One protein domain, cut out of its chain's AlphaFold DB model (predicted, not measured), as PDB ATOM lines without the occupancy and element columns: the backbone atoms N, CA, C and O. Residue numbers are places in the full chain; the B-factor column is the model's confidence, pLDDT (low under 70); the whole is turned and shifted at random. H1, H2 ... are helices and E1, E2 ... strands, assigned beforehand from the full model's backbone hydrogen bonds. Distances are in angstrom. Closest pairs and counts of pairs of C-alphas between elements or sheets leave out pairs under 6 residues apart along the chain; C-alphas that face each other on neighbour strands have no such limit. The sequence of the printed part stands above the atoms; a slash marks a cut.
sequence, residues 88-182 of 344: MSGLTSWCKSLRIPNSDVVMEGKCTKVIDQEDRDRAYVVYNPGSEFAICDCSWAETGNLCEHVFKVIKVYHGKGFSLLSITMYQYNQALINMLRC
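Overview. This is residues 88 to 182 of the 344 residues of a protein of Actinidia rufa (UniProt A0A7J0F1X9). A small sheet of three strands, E1, E2 and E3, has helix H3 lying over one face, and the last helix, H4, leads away from this body as an arm whose residues 174 to 182 stick out. Short H1 packs on H3, and the chain after E3 folds back beside that strand, where residues 135 to 136 pair with its residues 126 to 127. The printed part has 95 residues, with four named helices and three named strands in the order H1, E1, E2, E3, H2, H3, H4. The sheet's order is E1, E2, E3, antiparallel throughout, and the class is mixed, helices and strands. The whole is only just loose, close to compact, with a radius of gyration of the C-alphas of 15.1 A and spans of 53 by 35 by 24 A.

Along the chain. H1 is residues 93 to 97, with C-alpha 93 at (248.071, 265.605, 222.752). E1 is residues 105 to 108, E2 residues 111 to 115, 13.1 A long, and E3 residues 123 to 127, 12.8 A long. H2 is residues 139 to 142. H3, residues 148 to 159, measures 16.5 A and begins at C-alpha 148, (244.112, 266.144, 224.532). H4, residues 167 to 181, measures 20.3 A and ends at C-alpha 181, (250.453, 300.814, 213.308).

Arrangement. E1, E2 and E3 form a meander, each strand the antiparallel neighbour of the one before. The hairpin E1 and E2 has N 106 and O 113 within hydrogen-bond range at 2.8 A; the hairpin E2 and E3 has N 112 and O 126 at 2.9 A. H3 is on the sheet at a height of 9.5 A, making two layers, a helix on one face of a sheet. It is over E2, and only just over E1 and E3, with 3 C-alphas on each; it runs only just across the strands, at 62 degrees to E2 on the local plane. The closest C-alphas of E3 and H3 are those of Val 126 and Val 150, 6.3 A apart. H1 touches H3, by residues 148 to 152 of H3 alone; the closest C-alphas are those of Ser 97 and Glu 148, 4.3 A apart. H2 and H4 are not on the sheet, and each is apart from H3. In H1, H3 and H4 every O i to N i+4 pair is within hydrogen-bond range; H2 is too short for such a pair, and its one O i to N i+3 pair is not within range.

Size, cuts and confidence. The C-alphas farthest apart, those of Asp 121 and Cys 182, are 54.3 A apart. Without the stretch that stands free, residues 174 to 182, the body spans 40 by 31 by 23 A. The printed part has no cut, and the link from E3 to H2, 11 residues, is long. Mean pLDDT of the printed part is 73.2; it is under 70 at residues 88 to 95, 130 to 133, 143 to 146, 158 to 159 and 161 to 182.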
ATOM      1  N   MET A  88     254.077 261.969 213.559       38.81
ATOM      2  CA  MET A  88     253.001 260.972 213.649       38.81
ATOM      3  C   MET A  88     253.437 259.708 214.401       38.81
ATOM      4  O   MET A  88     252.582 258.942 214.844       38.81
ATOM      5  N   SER A  89     254.746 259.484 214.568       43.84
ATOM      6  CA  SER A  89     255.287 258.388 215.378       43.84
ATOM      7  C   SER A  89     255.142 258.620 216.888       43.84
ATOM      8  O   SER A  89     255.231 257.663 217.656       43.84
ATOM      9  N   GLY A  90     254.875 259.859 217.319       50.91
ATOM     10  CA  GLY A  90     254.538 260.214 218.696       50.91
ATOM     11  C   GLY A  90     253.144 260.827 218.760       50.91
ATOM     12  O   GLY A  90     252.872 261.844 218.133       50.91
ATOM     13  N   LEU A  91     252.236 260.223 219.523       53.47
ATOM     14  CA  LEU A  91     250.860 260.698 219.638       53.47
ATOM     15  C   LEU A  91     250.829 262.025 220.424       53.47
ATOM     16  O   LEU A  91     250.671 262.021 221.642       53.47
ATOM     17  N   THR A  92     251.027 263.161 219.748       65.38
ATOM     18  CA  THR A  92     250.892 264.487 220.375       65.38
ATOM     19  C   THR A  92     249.511 264.606 221.028       65.38
ATOM     20  O   THR A  92     248.544 264.015 220.540       65.38
ATOM     21  N   SER A  93     249.379 265.373 222.114       65.69
ATOM     22  CA  SER A  93     248.071 265.605 222.752       65.69
ATOM     23  C   SER A  93     247.036 266.172 221.768       65.69
ATOM     24  O   SER A  93     245.857 265.839 221.847       65.69
ATOM     25  N   TRP A  94     247.468 266.911 220.741       63.44
ATOM     26  CA  TRP A  94     246.610 267.287 219.615       63.44
ATOM     27  C   TRP A  94     246.125 266.077 218.797       63.44
ATOM     28  O   TRP A  94     244.920 265.895 218.624       63.44
ATOM     29  N   CYS A  95     247.026 265.212 218.323       66.75
ATOM     30  CA  CYS A  95     246.646 264.013 217.565       66.75
ATOM     31  C   CYS A  95     245.754 263.069 218.386       66.75
ATOM     32  O   CYS A  95     244.824 262.471 217.844       66.75
ATOM     33  N   LYS A  96     246.002 262.968 219.697       76.31
ATOM     34  CA  LYS A  96     245.131 262.271 220.651       76.31
ATOM     35  C   LYS A  96     243.738 262.895 220.703       76.31
ATOM     36  O   LYS A  96     242.753 262.171 220.615       76.31
ATOM     37  N   SER A  97     243.644 264.226 220.739       79.06
ATOM     38  CA  SER A  97     242.358 264.940 220.785       79.06
ATOM     39  C   SER A  97     241.455 264.646 219.583       79.06
ATOM     40  O   SER A  97     240.235 264.584 219.724       79.06
ATOM     41  N   LEU A  98     242.039 264.402 218.403       77.50
ATOM     42  CA  LEU A  98     241.286 264.060 217.192       77.50
ATOM     43  C   LEU A  98     240.596 262.696 217.287       77.50
ATOM     44  O   LEU A  98     239.616 262.466 216.582       77.50
ATOM     45  N   ARG A  99     241.091 261.802 218.153       83.94
ATOM     46  CA  ARG A  99     240.475 260.493 218.391       83.94
ATOM     47  C   ARG A  99     239.240 260.593 219.271       83.94
ATOM     48  O   ARG A  99     238.399 259.709 219.181       83.94
ATOM     49  N   ILE A 100     239.115 261.650 220.076       89.19
ATOM     50  CA  ILE A 100     237.967 261.888 220.956       89.19
ATOM     51  C   ILE A 100     236.757 262.295 220.098       89.19
ATOM     52  O   ILE A 100     236.844 263.289 219.375       89.19
ATOM     53  N   PRO A 101     235.616 261.585 220.128       91.31
ATOM     54  CA  PRO A 101     234.383 261.989 219.454       91.31
ATOM     55  C   PRO A 101     233.815 263.310 219.980       91.31
ATOM     56  O   PRO A 101     233.956 263.645 221.151       91.31
ATOM     57  N   ASN A 102     233.115 264.072 219.132       90.75
ATOM     58  CA  ASN A 102     232.373 265.256 219.600       90.75
ATOM     59  C   ASN A 102     231.220 264.886 220.553       90.75
ATOM     60  O   ASN A 102     230.860 265.701 221.394       90.75
ATOM     61  N   SER A 103     230.653 263.680 220.428       92.62
ATOM     62  CA  SER A 103     229.598 263.160 221.314       92.62
ATOM     63  C   SER A 103     230.064 262.951 222.751       92.62
ATOM     64  O   SER A 103     229.242 262.927 223.657       92.62
ATOM     65  N   ASP A 104     231.376 262.818 222.947       94.31
ATOM     66  CA  ASP A 104     231.983 262.574 224.253       94.31
ATOM     67  C   ASP A 104     232.317 263.885 224.979       94.31
ATOM     68  O   ASP A 104     232.881 263.869 226.068       94.31
ATOM     69  N   VAL A 105     231.962 265.029 224.386       93.69
ATOM     70  CA  VAL A 105     232.163 266.361 224.957       93.69
ATOM     71  C   VAL A 105     230.818 266.923 225.402       93.69
ATOM     72  O   VAL A 105     229.980 267.300 224.578       93.69
ATOM     73  N   VAL A 106     230.626 267.018 226.713       93.38
ATOM     74  CA  VAL A 106     229.402 267.523 227.344       93.38
ATOM     75  C   VAL A 106     229.687 268.891 227.953       93.38
ATOM     76  O   VAL A 106     230.506 269.029 228.858       93.38
ATOM     77  N   MET A 107     229.021 269.925 227.442       88.94
ATOM     78  CA  MET A 107     229.151 271.289 227.962       88.94
ATOM     79  C   MET A 107     228.229 271.442 229.175       88.94
ATOM     80  O   MET A 107     227.021 271.252 229.045       88.94
ATOM     81  N   GLU A 108     228.784 271.781 230.339       85.44
ATOM     82  CA  GLU A 108     228.040 271.893 231.595       85.44
ATOM     83  C   GLU A 108     228.359 273.231 232.276       85.44
ATOM     84  O   GLU A 108     229.316 273.384 233.036       85.44
ATOM     85  N   GLY A 109     227.553 274.250 231.972       80.44
ATOM     86  CA  GLY A 109     227.720 275.587 232.539       80.44
ATOM     87  C   GLY A 109     229.083 276.207 232.206       80.44
ATOM     88  O   GLY A 109     229.349 276.543 231.055       80.44
ATOM     89  N   LYS A 110     229.927 276.399 233.232       80.56
ATOM     90  CA  LYS A 110     231.253 277.045 233.128       80.56
ATOM     91  C   LYS A 110     232.409 276.074 232.853       80.56
ATOM     92  O   LYS A 110     233.544 276.518 232.694       80.56
ATOM     93  N   CYS A 111     232.147 274.771 232.820       88.62
ATOM     94  CA  CYS A 111     233.143 273.759 232.498       88.62
ATOM     95  C   CYS A 111     232.640 272.844 231.380       88.62
ATOM     96  O   CYS A 111     231.474 272.860 230.981       88.62
ATOM     97  N   THR A 112     233.551 272.069 230.810       92.88
ATOM     98  CA  THR A 112     233.225 271.062 229.804       92.88
ATOM     99  C   THR A 112     233.780 269.728 230.245       92.88
ATOM    100  O   THR A 112     234.959 269.623 230.566       92.88
ATOM    101  N   LYS A 113     232.931 268.708 230.254       95.56
ATOM    102  CA  LYS A 113     233.321 267.335 230.553       95.56
ATOM    103  C   LYS A 113     233.683 266.613 229.267       95.56
ATOM    104  O   LYS A 113     232.961 266.707 228.275       95.56
ATOM    105  N   VAL A 114     234.788 265.883 229.300       95.94
ATOM    106  CA  VAL A 114     235.226 264.991 228.229       95.94
ATOM    107  C   VAL A 114     235.212 263.569 228.771       95.94
ATOM    108  O   VAL A 114     235.966 263.260 229.689       95.94
ATOM    109  N   ILE A 115     234.327 262.728 228.244       95.12
ATOM    110  CA  ILE A 115     234.180 261.328 228.662       95.12
ATOM    111  C   ILE A 115     235.402 260.540 228.177       95.12
ATOM    112  O   ILE A 115     235.811 260.679 227.019       95.12
ATOM    113  N   ASP A 116     235.990 259.735 229.060       91.50
ATOM    114  CA  ASP A 116     237.132 258.884 228.729       91.50
ATOM    115  C   ASP A 116     236.713 257.775 227.739       91.50
ATOM    116  O   ASP A 116     235.566 257.315 227.697       91.50
ATOM    117  N   GLN A 117     237.632 257.402 226.848       87.31
ATOM    118  CA  GLN A 117     237.345 256.427 225.792       87.31
ATOM    119  C   GLN A 117     237.419 254.984 226.280       87.31
ATOM    120  O   GLN A 117     236.698 254.131 225.761       87.31
ATOM    121  N   GLU A 118     238.311 254.718 227.228       85.56
ATOM    122  CA  GLU A 118     238.556 253.396 227.796       85.56
ATOM    123  C   GLU A 118     237.585 253.128 228.953       85.56
ATOM    124  O   GLU A 118     237.088 252.009 229.091       85.56
ATOM    125  N   ASP A 119     237.255 254.167 229.724       89.19
ATOM    126  CA  ASP A 119     236.344 254.118 230.866       89.19
ATOM    127  C   ASP A 119     235.187 255.122 230.720       89.19
ATOM    128  O   ASP A 119     235.309 256.306 231.025       89.19
ATOM    129  N   ARG A 120     234.015 254.644 230.288       89.44
ATOM    130  CA  ARG A 120     232.835 255.503 230.061       89.44
ATOM    131  C   ARG A 120     232.227 256.083 231.342       89.44
ATOM    132  O   ARG A 120     231.427 257.011 231.232       89.44
ATOM    133  N   ASP A 121     232.601 255.571 232.515       90.50
ATOM    134  CA  ASP A 121     232.159 256.104 233.808       90.50
ATOM    135  C   ASP A 121     233.067 257.246 234.297       90.50
ATOM    136  O   ASP A 121     232.710 257.994 235.214       90.50
ATOM    137  N   ARG A 122     234.228 257.432 233.654       92.19
ATOM    138  CA  ARG A 122     235.178 258.503 233.946       92.19
ATOM    139  C   ARG A 122     235.020 259.661 232.963       92.19
ATOM    140  O   ARG A 122     234.930 259.486 231.752       92.19
ATOM    141  N   ALA A 123     235.050 260.881 233.491       94.12
ATOM    142  CA  ALA A 123     235.096 262.095 232.688       94.12
ATOM    143  C   ALA A 123     236.156 263.054 233.230       94.12
ATOM    144  O   ALA A 123     236.302 263.195 234.443       94.12
ATOM    145  N   TYR A 124     236.856 263.723 232.319       94.81
ATOM    146  CA  TYR A 124     237.798 264.793 232.622       94.81
ATOM    147  C   TYR A 124     237.104 266.142 232.520       94.81
ATOM    148  O   TYR A 124     236.396 266.417 231.544       94.81
ATOM    149  N   VAL A 125     237.307 266.994 233.514       95.31
ATOM    150  CA  VAL A 125     236.735 268.334 233.569       95.31
ATOM    151  C   VAL A 125     237.737 269.336 233.009       95.31
ATOM    152  O   VAL A 125     238.860 269.470 233.491       95.31
ATOM    153  N   VAL A 126     237.307 270.069 231.985       91.69
ATOM    154  CA  VAL A 126     238.015 271.218 231.425       91.69
ATOM    155  C   VAL A 126     237.366 272.501 231.936       91.69
ATOM    156  O   VAL A 126     236.195 272.782 231.664       91.69
ATOM    157  N   TYR A 127     238.139 273.285 232.675       84.25
ATOM    158  CA  TYR A 127     237.777 274.606 233.175       84.25
ATOM    159  C   TYR A 127     238.187 275.687 232.176       84.25
ATOM    160  O   TYR A 127     239.157 275.519 231.438       84.25
ATOM    161  N   ASN A 128     237.456 276.805 232.172       77.06
ATOM    162  CA  ASN A 128     237.636 277.901 231.213       77.06
ATOM    163  C   ASN A 128     237.653 277.421 229.738       77.06
ATOM    164  O   ASN A 128     238.589 277.712 228.985       77.06
ATOM    165  N   PRO A 129     236.650 276.621 229.324       77.12
ATOM    166  CA  PRO A 129     236.631 276.017 228.001       77.12
ATOM    167  C   PRO A 129     236.515 277.088 226.905       77.12
ATOM    168  O   PRO A 129     235.737 278.031 227.025       77.12
ATOM    169  N   GLY A 130     237.298 276.939 225.832       65.25
ATOM    170  CA  GLY A 130     237.356 277.910 224.730       65.25
ATOM    171  C   GLY A 130     238.375 279.040 224.918       65.25
ATOM    172  O   GLY A 130     238.534 279.856 224.018       65.25
ATOM    173  N   SER A 131     239.097 279.064 226.042       67.06
ATOM    174  CA  SER A 131     240.208 279.986 226.293       67.06
ATOM    175  C   SER A 131     241.568 279.304 226.109       67.06
ATOM    176  O   SER A 131     241.704 278.098 226.304       67.06
ATOM    177  N   GLU A 132     242.606 280.091 225.820       61.69
ATOM    178  CA  GLU A 132     244.012 279.653 225.869       61.69
ATOM    179  C   GLU A 132     244.491 279.283 227.280       61.69
ATOM    180  O   GLU A 132     245.467 278.556 227.429       61.69
ATOM    181  N   PHE A 133     243.775 279.742 228.311       67.62
ATOM    182  CA  PHE A 133     244.018 279.398 229.712       67.62
ATOM    183  C   PHE A 133     243.114 278.253 230.187       67.62
ATOM    184  O   PHE A 133     242.776 278.179 231.368       67.62
ATOM    185  N   ALA A 134     242.644 277.406 229.270       72.81
ATOM    186  CA  ALA A 134     241.867 276.229 229.622       72.81
ATOM    187  C   ALA A 134     242.734 275.225 230.396       72.81
ATOM    188  O   ALA A 134     243.853 274.905 229.991       72.81
ATOM    189  N   ILE A 135     242.197 274.706 231.500       80.38
ATOM    190  CA  ILE A 135     242.892 273.765 232.391       80.38
ATOM    191  C   ILE A 135     242.061 272.493 232.489       80.38
ATOM    192  O   ILE A 135     240.838 272.558 232.586       80.38
ATOM    193  N   CYS A 136     242.721 271.338 232.476       86.75
ATOM    194  CA  CYS A 136     242.090 270.035 232.650       86.75
ATOM    195  C   CYS A 136     242.576 269.371 233.943       86.75
ATOM    196  O   CYS A 136     243.710 269.582 234.360       86.75
ATOM    197  N   ASP A 137     241.720 268.555 234.545       90.31
ATOM    198  CA  ASP A 137     241.992 267.749 235.740       90.31
ATOM    199  C   ASP A 137     242.671 266.392 235.452       90.31
ATOM    200  O   ASP A 137     242.744 265.529 236.325       90.31
ATOM    201  N   CYS A 138     243.159 266.153 234.230       88.56
ATOM    202  CA  CYS A 138     243.917 264.937 233.946       88.56
ATOM    203  C   CYS A 138     245.359 265.053 234.462       88.56
ATOM    204  O   CYS A 138     245.952 266.130 234.457       88.56
ATOM    205  N   SER A 139     245.971 263.921 234.818       83.50
ATOM    206  CA  SER A 139     247.335 263.876 235.374       83.50
ATOM    207  C   SER A 139     248.389 264.534 234.480       83.50
ATOM    208  O   SER A 139     249.356 265.117 234.961       83.50
ATOM    209  N   TRP A 140     248.201 264.476 233.160       74.12
ATOM    210  CA  TRP A 140     249.076 265.172 232.222       74.12
ATOM    211  C   TRP A 140     248.951 266.694 232.351       74.12
ATOM    212  O   TRP A 140     249.959 267.395 232.383       74.12
ATOM    213  N   ALA A 141     247.732 267.211 232.498       74.81
ATOM    214  CA  ALA A 141     247.487 268.637 232.664       74.81
ATOM    215  C   ALA A 141     247.893 269.169 234.048       74.81
ATOM    216  O   ALA A 141     248.370 270.298 234.139       74.81
ATOM    217  N   GLU A 142     247.826 268.347 235.100       70.62
ATOM    218  CA  GLU A 142     248.321 268.702 236.443       70.62
ATOM    219  C   GLU A 142     249.818 269.054 236.456       70.62
ATOM    220  O   GLU A 142     250.269 269.844 237.281       70.62
ATOM    221  N   THR A 143     250.593 268.523 235.503       63.19
ATOM    222  CA  THR A 143     252.018 268.867 235.331       63.19
ATOM    223  C   THR A 143     252.256 270.173 234.560       63.19
ATOM    224  O   THR A 143     253.399 270.505 234.253       63.19
ATOM    225  N   GLY A 144     251.194 270.924 234.246       57.22
ATOM    226  CA  GLY A 144     251.249 272.184 233.498       57.22
ATOM    227  C   GLY A 144     251.243 272.017 231.975       57.22
ATOM    228  O   GLY A 144     251.497 272.981 231.257       57.22
ATOM    229  N   ASN A 145     250.967 270.812 231.465       62.53
ATOM    230  CA  ASN A 145     250.947 270.536 230.027       62.53
ATOM    231  C   ASN A 145     249.549 270.715 229.411       62.53
ATOM    232  O   ASN A 145     248.531 270.380 230.013       62.53
ATOM    233  N   LEU A 146     249.487 271.146 228.146       66.88
ATOM    234  CA  LEU A 146     248.244 271.101 227.369       66.88
ATOM    235  C   LEU A 146     247.920 269.655 226.979       66.88
ATOM    236  O   LEU A 146     248.681 269.003 226.259       66.88
ATOM    237  N   CYS A 147     246.775 269.158 227.440       79.44
ATOM    238  CA  CYS A 147     246.327 267.798 227.173       79.44
ATOM    239  C   CYS A 147     245.317 267.714 226.020       79.44
ATOM    240  O   CYS A 147     244.746 268.702 225.553       79.44
ATOM    241  N   GLU A 148     245.068 266.487 225.579       81.12
ATOM    242  CA  GLU A 148     244.112 266.144 224.532       81.12
ATOM    243  C   GLU A 148     242.688 266.620 224.822       81.12
ATOM    244  O   GLU A 148     241.986 267.024 223.896       81.12
ATOM    245  N   HIS A 149     242.271 266.633 226.089       89.56
ATOM    246  CA  HIS A 149     240.947 267.104 226.489       89.56
ATOM    247  C   HIS A 149     240.803 268.611 226.259       89.56
ATOM    248  O   HIS A 149     239.805 269.046 225.689       89.56
ATOM    249  N   VAL A 150     241.825 269.403 226.608       81.69
ATOM    250  CA  VAL A 150     241.832 270.856 226.371       81.69
ATOM    251  C   VAL A 150     241.742 271.154 224.875       81.69
ATOM    252  O   VAL A 150     240.857 271.891 224.443       81.69
ATOM    253  N   PHE A 151     242.588 270.512 224.064       75.62
ATOM    254  CA  PHE A 151     242.556 270.678 222.607       75.62
ATOM    255  C   PHE A 151     241.209 270.284 221.998       75.62
ATOM    256  O   PHE A 151     240.682 270.985 221.128       75.62
ATOM    257  N   LYS A 152     240.623 269.183 222.478       87.25
ATOM    258  CA  LYS A 152     239.315 268.724 222.021       87.25
ATOM    259  C   LYS A 152     238.229 269.758 222.310       87.25
ATOM    260  O   LYS A 152     237.427 270.069 221.428       87.25
ATOM    261  N   VAL A 153     238.207 270.284 223.530       84.25
ATOM    262  CA  VAL A 153     237.212 271.264 223.971       84.25
ATOM    263  C   VAL A 153     237.349 272.573 223.201       84.25
ATOM    264  O   VAL A 153     236.341 273.065 222.697       84.25
ATOM    265  N   ILE A 154     238.570 273.080 223.007       76.25
ATOM    266  CA  ILE A 154     238.831 274.272 222.181       76.25
ATOM    267  C   ILE A 154     238.239 274.090 220.777       76.25
ATOM    268  O   ILE A 154     237.490 274.944 220.305       76.25
ATOM    269  N   LYS A 155     238.487 272.939 220.141       78.44
ATOM    270  CA  LYS A 155     237.961 272.639 218.802       78.44
ATOM    271  C   LYS A 155     236.429 272.601 218.758       78.44
ATOM    272  O   LYS A 155     235.824 273.125 217.823       78.44
ATOM    273  N   VAL A 156     235.789 271.993 219.759       84.31
ATOM    274  CA  VAL A 156     234.318 271.938 219.849       84.31
ATOM    275  C   VAL A 156     233.717 273.329 220.070       84.31
ATOM    276  O   VAL A 156     232.697 273.646 219.459       84.31
ATOM    277  N   TYR A 157     234.345 274.162 220.901       78.00
ATOM    278  CA  TYR A 157     233.906 275.538 221.149       78.00
ATOM    279  C   TYR A 157     234.042 276.405 219.897       78.00
ATOM    280  O   TYR A 157     233.093 277.098 219.526       78.00
ATOM    281  N   HIS A 158     235.173 276.292 219.198       68.69
ATOM    282  CA  HIS A 158     235.421 277.018 217.955       68.69
ATOM    283  C   HIS A 158     234.422 276.625 216.857       68.69
ATOM    284  O   HIS A 158     233.825 277.485 216.212       68.69
ATOM    285  N   GLY A 159     234.148 275.324 216.696       68.75
ATOM    286  CA  GLY A 159     233.161 274.825 215.730       68.75
ATOM    287  C   GLY A 159     231.717 275.261 216.013       68.75
ATOM    288  O   GLY A 159     230.892 275.260 215.104       68.75
ATOM    289  N   LYS A 160     231.406 275.655 217.254       75.38
ATOM    290  CA  LYS A 160     230.095 276.189 217.656       75.38
ATOM    291  C   LYS A 160     230.036 277.724 217.651       75.38
ATOM    292  O   LYS A 160     228.997 278.278 217.989       75.38
ATOM    293  N   GLY A 161     231.122 278.405 217.271       63.56
ATOM    294  CA  GLY A 161     231.194 279.869 217.242       63.56
ATOM    295  C   GLY A 161     231.386 280.522 218.615       63.56
ATOM    296  O   GLY A 161     231.259 281.736 218.728       63.56
ATOM    297  N   PHE A 162     231.732 279.753 219.653       61.66
ATOM    298  CA  PHE A 162     232.024 280.274 220.994       61.66
ATOM    299  C   PHE A 162     233.467 280.790 221.135       61.66
ATOM    300  O   PHE A 162     234.011 280.799 222.238       61.66
ATOM    301  N   SER A 163     234.097 281.204 220.030       55.25
ATOM    302  CA  SER A 163     235.459 281.752 219.979       55.25
ATOM    303  C   SER A 163     235.529 283.131 220.632       55.25
ATOM    304  O   SER A 163     235.674 284.155 219.967       55.25
ATOM    305  N   LEU A 164     235.417 283.173 221.952       52.19
ATOM    306  CA  LEU A 164     235.792 284.343 222.725       52.19
ATOM    307  C   LEU A 164     237.303 284.280 222.920       52.19
ATOM    308  O   LEU A 164     237.800 283.529 223.758       52.19
ATOM    309  N   LEU A 165     238.035 285.067 222.122       48.69
ATOM    310  CA  LEU A 165     239.429 285.374 222.436       48.69
ATOM    311  C   LEU A 165     239.490 285.832 223.895       48.69
ATOM    312  O   LEU A 165     238.642 286.611 224.341       48.69
ATOM    313  N   SER A 166     240.481 285.343 224.642       51.28
ATOM    314  CA  SER A 166     240.690 285.824 226.005       51.28
ATOM    315  C   SER A 166     240.877 287.350 225.965       51.28
ATOM    316  O   SER A 166     241.365 287.903 224.975       51.28
ATOM    317  N   ILE A 167     240.500 288.058 227.032       55.03
ATOM    318  CA  ILE A 167     240.743 289.506 227.130       55.03
ATOM    319  C   ILE A 167     242.238 289.799 226.936       55.03
ATOM    320  O   ILE A 167     242.584 290.755 226.249       55.03
ATOM    321  N   THR A 168     243.109 288.935 227.461       48.38
ATOM    322  CA  THR A 168     244.563 289.021 227.308       48.38
ATOM    323  C   THR A 168     244.999 288.869 225.853       48.38
ATOM    324  O   THR A 168     245.815 289.651 225.385       48.38
ATOM    325  N   MET A 169     244.422 287.936 225.099       51.12
ATOM    326  CA  MET A 169     244.706 287.737 223.676       51.12
ATOM    327  C   MET A 169     244.118 288.851 222.816       51.12
ATOM    328  O   MET A 169     244.739 289.291 221.856       51.12
ATOM    329  N   TYR A 170     242.941 289.365 223.173       55.12
ATOM    330  CA  TYR A 170     242.379 290.556 222.546       55.12
ATOM    331  C   TYR A 170     243.281 291.779 222.771       55.12
ATOM    332  O   TYR A 170     243.583 292.499 221.821       55.12
ATOM    333  N   GLN A 171     243.758 291.986 224.001       51.00
ATOM    334  CA  GLN A 171     244.682 293.064 224.362       51.00
ATOM    335  C   GLN A 171     246.057 292.889 223.717       51.00
ATOM    336  O   GLN A 171     246.610 293.862 223.222       51.00
ATOM    337  N   TYR A 172     246.583 291.667 223.666       47.56
ATOM    338  CA  TYR A 172     247.821 291.333 222.967       47.56
ATOM    339  C   TYR A 172     247.692 291.606 221.468       47.56
ATOM    340  O   TYR A 172     248.534 292.291 220.898       47.56
ATOM    341  N   ASN A 173     246.603 291.161 220.836       50.38
ATOM    342  CA  ASN A 173     246.340 291.445 219.429       50.38
ATOM    343  C   ASN A 173     246.167 292.946 219.185       50.38
ATOM    344  O   ASN A 173     246.700 293.460 218.209       50.38
ATOM    345  N   GLN A 174     245.492 293.672 220.077       56.09
ATOM    346  CA  GLN A 174     245.409 295.132 220.013       56.09
ATOM    347  C   GLN A 174     246.780 295.793 220.166       56.09
ATOM    348  O   GLN A 174     247.112 296.679 219.389       56.09
ATOM    349  N   ALA A 175     247.604 295.359 221.118       52.88
ATOM    350  CA  ALA A 175     248.952 295.878 221.327       52.88
ATOM    351  C   ALA A 175     249.859 295.586 220.126       52.88
ATOM    352  O   ALA A 175     250.595 296.465 219.694       52.88
ATOM    353  N   LEU A 176     249.754 294.395 219.536       46.59
ATOM    354  CA  LEU A 176     250.450 294.014 218.313       46.59
ATOM    355  C   LEU A 176     249.993 294.880 217.135       46.59
ATOM    356  O   LEU A 176     250.821 295.431 216.421       46.59
ATOM    357  N   ILE A 177     248.683 295.051 216.954       57.50
ATOM    358  CA  ILE A 177     248.112 295.938 215.935       57.50
ATOM    359  C   ILE A 177     248.597 297.375 216.152       57.50
ATOM    360  O   ILE A 177     248.971 298.040 215.192       57.50
ATOM    361  N   ASN A 178     248.643 297.848 217.395       52.53
ATOM    362  CA  ASN A 178     249.117 299.186 217.738       52.53
ATOM    363  C   ASN A 178     250.624 299.338 217.511       52.53
ATOM    364  O   ASN A 178     251.040 300.362 216.988       52.53
ATOM    365  N   MET A 179     251.425 298.318 217.809       48.66
ATOM    366  CA  MET A 179     252.862 298.273 217.520       48.66
ATOM    367  C   MET A 179     253.137 298.215 216.012       48.66
ATOM    368  O   MET A 179     254.099 298.798 215.531       48.66
ATOM    369  N   LEU A 180     252.287 297.537 215.240       47.34
ATOM    370  CA  LEU A 180     252.387 297.491 213.780       47.34
ATOM    371  C   LEU A 180     251.911 298.799 213.128       47.34
ATOM    372  O   LEU A 180     252.413 299.176 212.073       47.34
ATOM    373  N   ARG A 181     250.955 299.500 213.750       52.38
ATOM    374  CA  ARG A 181     250.453 300.814 213.308       52.38
ATOM    375  C   ARG A 181     251.359 301.972 213.730       52.38
ATOM    376  O   ARG A 181     251.463 302.953 213.003       52.38
ATOM    377  N   CYS A 182     252.019 301.845 214.875       51.53
ATOM    378  CA  CYS A 182     253.033 302.753 215.389       51.53
ATOM    379  C   CYS A 182     254.258 301.924 215.782       51.53
ATOM    380  O   CYS A 182     254.393 301.565 216.957       51.53
TER     381      CYS A 182